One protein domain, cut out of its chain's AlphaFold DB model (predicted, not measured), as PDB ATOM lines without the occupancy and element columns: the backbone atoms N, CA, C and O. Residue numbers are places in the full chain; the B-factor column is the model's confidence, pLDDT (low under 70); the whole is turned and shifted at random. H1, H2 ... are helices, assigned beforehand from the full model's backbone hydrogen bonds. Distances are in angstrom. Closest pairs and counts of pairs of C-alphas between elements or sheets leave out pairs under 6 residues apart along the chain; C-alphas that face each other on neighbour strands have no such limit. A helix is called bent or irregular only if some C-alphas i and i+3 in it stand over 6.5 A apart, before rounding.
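AT A GLANCE: This is residues 412 to 456 of the 456 residues of the protein "Protein AF-9 homolog" of Lophium mytilinum (UniProt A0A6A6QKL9). Two straight helices, H1 and the shorter H2, meet near their ends and make a wide, flat V with nothing between its arms. The corner lies round Leu 436, and residues 412 to 431 and 445 to 456 stick out from it as the two free arms. The printed part has 45 residues with two named helices, H1 then H2, and no named strand; the class is all helix. It is only just extended, close to loose, with a radius of gyration of the C-alphas of 14.4 A, and its C-alphas span 38 by 31 by 7 A.

HOW THE PARTS SIT: H1, residues 412 to 435, runs to a tight link of one residue, and H2, residues 437 to 454, follows. The two helices are close but not clearly touching, with 1 pair of C-alphas within 8 A. That closest pair is Arg 433 and Ala 441, whose C-alphas are 5.7 A apart. The lines of H1 and H2 stand at a steep tilt of 63 degrees, and they run opposite ways. Their centres are 20.8 A apart. Every O i to N i+4 pair is within hydrogen-bond range in H1, and 13 of 14 are in H2.

IN THESE COORDINATES: H1 begins at C-alpha 412, at (54.476, 2.397, -34.883), and ends at C-alpha 435, at (38.585, 32.514, -28.044), a length of 34.7 A. H2 measures 26.2 A from C-alpha 437 to C-alpha 454, which is at (52.613, 36.897, -52.089). Neither helix is bent.

THE WHOLE: The two C-alphas farthest apart are those of Asp 412 and Glu 439, at 39.3 A. The printed part has no cut and ends at Arg 456, the chain's last residue. The mean pLDDT of the printed part is 78.3, and residues 439 to 442, residue 444 and residues 448 to 456 are under 70.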
ATOM      1  N   ASP A 412      55.875   2.332 -35.325       91.56
ATOM      2  CA  ASP A 412      54.476   2.397 -34.883       91.56
ATOM      3  C   ASP A 412      54.334   3.263 -33.622       91.56
ATOM      4  O   ASP A 412      53.474   4.140 -33.550       91.56
ATOM      5  N   LYS A 413      55.255   3.115 -32.660       94.19
ATOM      6  CA  LYS A 413      55.274   3.961 -31.460       94.19
ATOM      7  C   LYS A 413      55.494   5.440 -31.794       94.19
ATOM      8  O   LYS A 413      54.816   6.303 -31.237       94.19
ATOM      9  N   MET A 414      56.433   5.749 -32.690       91.44
ATOM     10  CA  MET A 414      56.669   7.133 -33.122       91.44
ATOM     11  C   MET A 414      55.450   7.718 -33.838       91.44
ATOM     12  O   MET A 414      55.126   8.889 -33.637       91.44
ATOM     13  N   TYR A 415      54.753   6.906 -34.633       94.06
ATOM     14  CA  TYR A 415      53.526   7.310 -35.305       94.06
ATOM     15  C   TYR A 415      52.416   7.657 -34.304       94.06
ATOM     16  O   TYR A 415      51.808   8.725 -34.407       94.06
ATOM     17  N   ASP A 416      52.202   6.825 -33.284       93.44
ATOM     18  CA  ASP A 416      51.222   7.098 -32.229       93.44
ATOM     19  C   ASP A 416      51.560   8.383 -31.453       93.44
ATOM     20  O   ASP A 416      50.686   9.217 -31.191       93.44
ATOM     21  N   GLU A 417      52.841   8.604 -31.141       93.62
ATOM     22  CA  GLU A 417      53.307   9.842 -30.507       93.62
ATOM     23  C   GLU A 417      53.054  11.082 -31.385       93.62
ATOM     24  O   GLU A 417      52.647  12.133 -30.874       93.62
ATOM     25  N   GLU A 418      53.266  10.992 -32.703       91.62
ATOM     26  CA  GLU A 418      52.927  12.070 -33.638       91.62
ATOM     27  C   GLU A 418      51.421  12.317 -33.722       91.62
ATOM     28  O   GLU A 418      50.988  13.474 -33.751       91.62
ATOM     29  N   MET A 419      50.609  11.262 -33.698       93.44
ATOM     30  CA  MET A 419      49.152  11.376 -33.717       93.44
ATOM     31  C   MET A 419      48.628  12.082 -32.463       93.44
ATOM     32  O   MET A 419      47.788  12.982 -32.572       93.44
ATOM     33  N   VAL A 420      49.183  11.774 -31.287       96.06
ATOM     34  CA  VAL A 420      48.860  12.482 -30.036       96.06
ATOM     35  C   VAL A 420      49.275  13.953 -30.110       96.06
ATOM     36  O   VAL A 420      48.479  14.836 -29.774       96.06
ATOM     37  N   LYS A 421      50.484  14.255 -30.602       93.19
ATOM     38  CA  LYS A 421      50.948  15.646 -30.788       93.19
ATOM     39  C   LYS A 421      50.035  16.413 -31.745       93.19
ATOM     40  O   LYS A 421      49.638  17.540 -31.447       93.19
ATOM     41  N   LYS A 422      49.656  15.801 -32.868       92.38
ATOM     42  CA  LYS A 422      48.743  16.387 -33.855       92.38
ATOM     43  C   LYS A 422      47.367  16.658 -33.252       92.38
ATOM     44  O   LYS A 422      46.824  17.745 -33.464       92.38
ATOM     45  N   ALA A 423      46.819  15.725 -32.476       93.75
ATOM     46  CA  ALA A 423      45.547  15.912 -31.783       93.75
ATOM     47  C   ALA A 423      45.620  17.071 -30.774       93.75
ATOM     48  O   ALA A 423      44.762  17.951 -30.790       93.75
ATOM     49  N   ALA A 424      46.688  17.144 -29.974       93.81
ATOM     50  CA  ALA A 424      46.899  18.228 -29.013       93.81
ATOM     51  C   ALA A 424      47.024  19.604 -29.693       93.81
ATOM     52  O   ALA A 424      46.428  20.584 -29.238       93.81
ATOM     53  N   ILE A 425      47.758  19.684 -30.808       90.56
ATOM     54  CA  ILE A 425      47.862  20.908 -31.616       90.56
ATOM     55  C   ILE A 425      46.492  21.287 -32.185       90.56
ATOM     56  O   ILE A 425      46.111  22.455 -32.133       90.56
ATOM     57  N   THR A 426      45.735  20.312 -32.686       88.38
ATOM     58  CA  THR A 426      44.403  20.541 -33.261       88.38
ATOM     59  C   THR A 426      43.426  21.063 -32.209       88.38
ATOM     60  O   THR A 426      42.724  22.040 -32.461       88.38
ATOM     61  N   GLU A 427      43.430  20.496 -31.003       93.19
ATOM     62  CA  GLU A 427      42.629  20.992 -29.877       93.19
ATOM     63  C   GLU A 427      43.055  22.396 -29.435       93.19
ATOM     64  O   GLU A 427      42.214  23.265 -29.199       93.19
ATOM     65  N   ARG A 428      44.363  22.674 -29.392       89.19
ATOM     66  CA  ARG A 428      44.864  24.024 -29.104       89.19
ATOM     67  C   ARG A 428      44.391  25.033 -30.152       89.19
ATOM     68  O   ARG A 428      43.948  26.120 -29.786       89.19
ATOM     69  N   LEU A 429      44.447  24.675 -31.436       83.44
ATOM     70  CA  LEU A 429      43.930  25.504 -32.528       83.44
ATOM     71  C   LEU A 429      42.417  25.707 -32.413       83.44
ATOM     72  O   LEU A 429      41.934  26.816 -32.638       83.44
ATOM     73  N   ARG A 430      41.673  24.666 -32.026       84.81
ATOM     74  CA  ARG A 430      40.227  24.738 -31.799       84.81
ATOM     75  C   ARG A 430      39.881  25.720 -30.681       84.81
ATOM     76  O   ARG A 430      38.999  26.548 -30.878       84.81
ATOM     77  N   LYS A 431      40.592  25.673 -29.548       88.69
ATOM     78  CA  LYS A 431      40.406  26.613 -28.426       88.69
ATOM     79  C   LYS A 431      40.709  28.051 -28.832       88.69
ATOM     80  O   LYS A 431      39.843  28.903 -28.698       88.69
ATOM     81  N   LEU A 432      41.867  28.290 -29.452       83.81
ATOM     82  CA  LEU A 432      42.226  29.622 -29.953       83.81
ATOM     83  C   LEU A 432      41.184  30.160 -30.945       83.81
ATOM     84  O   LEU A 432      40.844  31.336 -30.911       83.81
ATOM     85  N   ARG A 433      40.630  29.302 -31.808       78.94
ATOM     86  CA  ARG A 433      39.575  29.685 -32.755       78.94
ATOM     87  C   ARG A 433      38.251  30.049 -32.076       78.94
ATOM     88  O   ARG A 433      37.514  30.864 -32.624       78.94
ATOM     89  N   LEU A 434      37.941  29.448 -30.930       84.50
ATOM     90  CA  LEU A 434      36.774  29.812 -30.125       84.50
ATOM     91  C   LEU A 434      37.015  31.126 -29.370       84.50
ATOM     92  O   LEU A 434      36.137  31.983 -29.385       84.50
ATOM     93  N   ASP A 435      38.213  31.314 -28.809       81.81
ATOM     94  CA  ASP A 435      38.585  32.514 -28.044       81.81
ATOM     95  C   ASP A 435      38.682  33.774 -28.924       81.81
ATOM     96  O   ASP A 435      38.256  34.850 -28.514       81.81
ATOM     97  N   LEU A 436      39.204  33.655 -30.153       79.56
ATOM     98  CA  LEU A 436      39.260  34.764 -31.118       79.56
ATOM     99  C   LEU A 436      37.892  35.099 -31.744       79.56
ATOM    100  O   LEU A 436      37.745  36.141 -32.381       79.56
ATOM    101  N   GLY A 437      36.887  34.233 -31.590       80.69
ATOM    102  CA  GLY A 437      35.602  34.358 -32.269       80.69
ATOM    103  C   GLY A 437      35.659  34.024 -33.775       80.69
ATOM    104  O   GLY A 437      36.723  34.012 -34.405       80.69
ATOM    105  N   PRO A 438      34.502  33.729 -34.396       71.62
ATOM    106  CA  PRO A 438      34.434  33.210 -35.765       71.62
ATOM    107  C   PRO A 438      34.929  34.204 -36.828       71.62
ATOM    108  O   PRO A 438      35.448  33.780 -37.861       71.62
ATOM    109  N   GLU A 439      34.805  35.507 -36.570       69.06
ATOM    110  CA  GLU A 439      35.160  36.577 -37.506       69.06
ATOM    111  C   GLU A 439      36.678  36.819 -37.566       69.06
ATOM    112  O   GLU A 439      37.266  36.774 -38.649       69.06
ATOM    113  N   ALA A 440      37.352  36.935 -36.415       69.38
ATOM    114  CA  ALA A 440      38.806  37.103 -36.377       69.38
ATOM    115  C   ALA A 440      39.548  35.832 -36.828       69.38
ATOM    116  O   ALA A 440      40.570  35.912 -37.510       69.38
ATOM    117  N   ALA A 441      39.005  34.642 -36.543       66.88
ATOM    118  CA  ALA A 441      39.553  33.389 -37.060       66.88
ATOM    119  C   ALA A 441      39.420  33.260 -38.591       66.88
ATOM    120  O   ALA A 441      40.318  32.725 -39.254       66.88
ATOM    121  N   ALA A 442      38.316  33.748 -39.171       69.25
ATOM    122  CA  ALA A 442      38.144  33.814 -40.621       69.25
ATOM    123  C   ALA A 442      39.130  34.809 -41.253       69.25
ATOM    124  O   ALA A 442      39.720  34.501 -42.289       69.25
ATOM    125  N   GLN A 443      39.378  35.948 -40.598       73.12
ATOM    126  CA  GLN A 443      40.340  36.953 -41.047       73.12
ATOM    127  C   GLN A 443      41.791  36.448 -40.986       73.12
ATOM    128  O   GLN A 443      42.495  36.541 -41.990       73.12
ATOM    129  N   ALA A 444      42.196  35.780 -39.901       69.81
ATOM    130  CA  ALA A 444      43.515  35.146 -39.780       69.81
ATOM    131  C   ALA A 444      43.738  34.034 -40.826       69.81
ATOM    132  O   ALA A 444      44.819  33.907 -41.400       69.81
ATOM    133  N   THR A 445      42.697  33.249 -41.136       71.38
ATOM    134  CA  THR A 445      42.759  32.232 -42.205       71.38
ATOM    135  C   THR A 445      42.922  32.893 -43.582       71.38
ATOM    136  O   THR A 445      43.678  32.406 -44.426       71.38
ATOM    137  N   LYS A 446      42.247  34.028 -43.808       71.69
ATOM    138  CA  LYS A 446      42.321  34.798 -45.056       71.69
ATOM    139  C   LYS A 446      43.691  35.462 -45.229       71.69
ATOM    140  O   LYS A 446      44.251  35.389 -46.321       71.69
ATOM    141  N   GLU A 447      44.277  36.002 -44.162       71.31
ATOM    142  CA  GLU A 447      45.637  36.563 -44.154       71.31
ATOM    143  C   GLU A 447      46.712  35.493 -44.384       71.31
ATOM    144  O   GLU A 447      47.569  35.672 -45.250       71.31
ATOM    145  N   ALA A 448      46.616  34.336 -43.719       65.88
ATOM    146  CA  ALA A 448      47.523  33.206 -43.943       65.88
ATOM    147  C   ALA A 448      47.447  32.664 -45.386       65.88
ATOM    148  O   ALA A 448      48.454  32.236 -45.955       65.88
ATOM    149  N   SER A 449      46.261  32.705 -46.007       63.66
ATOM    150  CA  SER A 449      46.082  32.348 -47.420       63.66
ATOM    151  C   SER A 449      46.674  33.398 -48.377       63.66
ATOM    152  O   SER A 449      47.271  33.033 -49.390       63.66
ATOM    153  N   GLY A 450      46.577  34.687 -48.030       62.72
ATOM    154  CA  GLY A 450      47.124  35.802 -48.805       62.72
ATOM    155  C   GLY A 450      48.651  35.883 -48.763       62.72
ATOM    156  O   GLY A 450      49.271  36.194 -49.781       62.72
ATOM    157  N   ASP A 451      49.274  35.524 -47.639       49.97
ATOM    158  CA  ASP A 451      50.739  35.492 -47.507       49.97
ATOM    159  C   ASP A 451      51.373  34.380 -48.370       49.97
ATOM    160  O   ASP A 451      52.476  34.518 -48.899       49.97
ATOM    161  N   ARG A 452      50.623  33.299 -48.625       52.16
ATOM    162  CA  ARG A 452      51.020  32.214 -49.537       52.16
ATOM    163  C   ARG A 452      50.958  32.610 -51.017       52.16
ATOM    164  O   ARG A 452      51.684  32.035 -51.822       52.16
ATOM    165  N   VAL A 453      50.101  33.572 -51.363       54.62
ATOM    166  CA  VAL A 453      49.974  34.129 -52.722       54.62
ATOM    167  C   VAL A 453      51.028  35.208 -52.984       54.62
ATOM    168  O   VAL A 453      51.423  35.375 -54.125       54.62
ATOM    169  N   ARG A 454      51.530  35.900 -51.950       55.62
ATOM    170  CA  ARG A 454      52.613  36.897 -52.089       55.62
ATOM    171  C   ARG A 454      54.023  36.302 -52.163       55.62
ATOM    172  O   ARG A 454      54.936  36.998 -52.588       55.62
ATOM    173  N   ARG A 455      54.217  35.055 -51.712       51.78
ATOM    174  CA  ARG A 455      55.512  34.338 -51.777       51.78
ATOM    175  C   ARG A 455      55.678  33.441 -53.009       51.78
ATOM    176  O   ARG A 455      56.739  32.841 -53.163       51.78
ATOM    177  N   ARG A 456      54.642  33.302 -53.837       45.12
ATOM    178  CA  ARG A 456      54.743  32.747 -55.194       45.12
ATOM    179  C   ARG A 456      54.832  33.899 -56.173       45.12
ATOM    180  O   ARG A 456      55.528  33.707 -57.191       45.12
TER     181      ARG A 456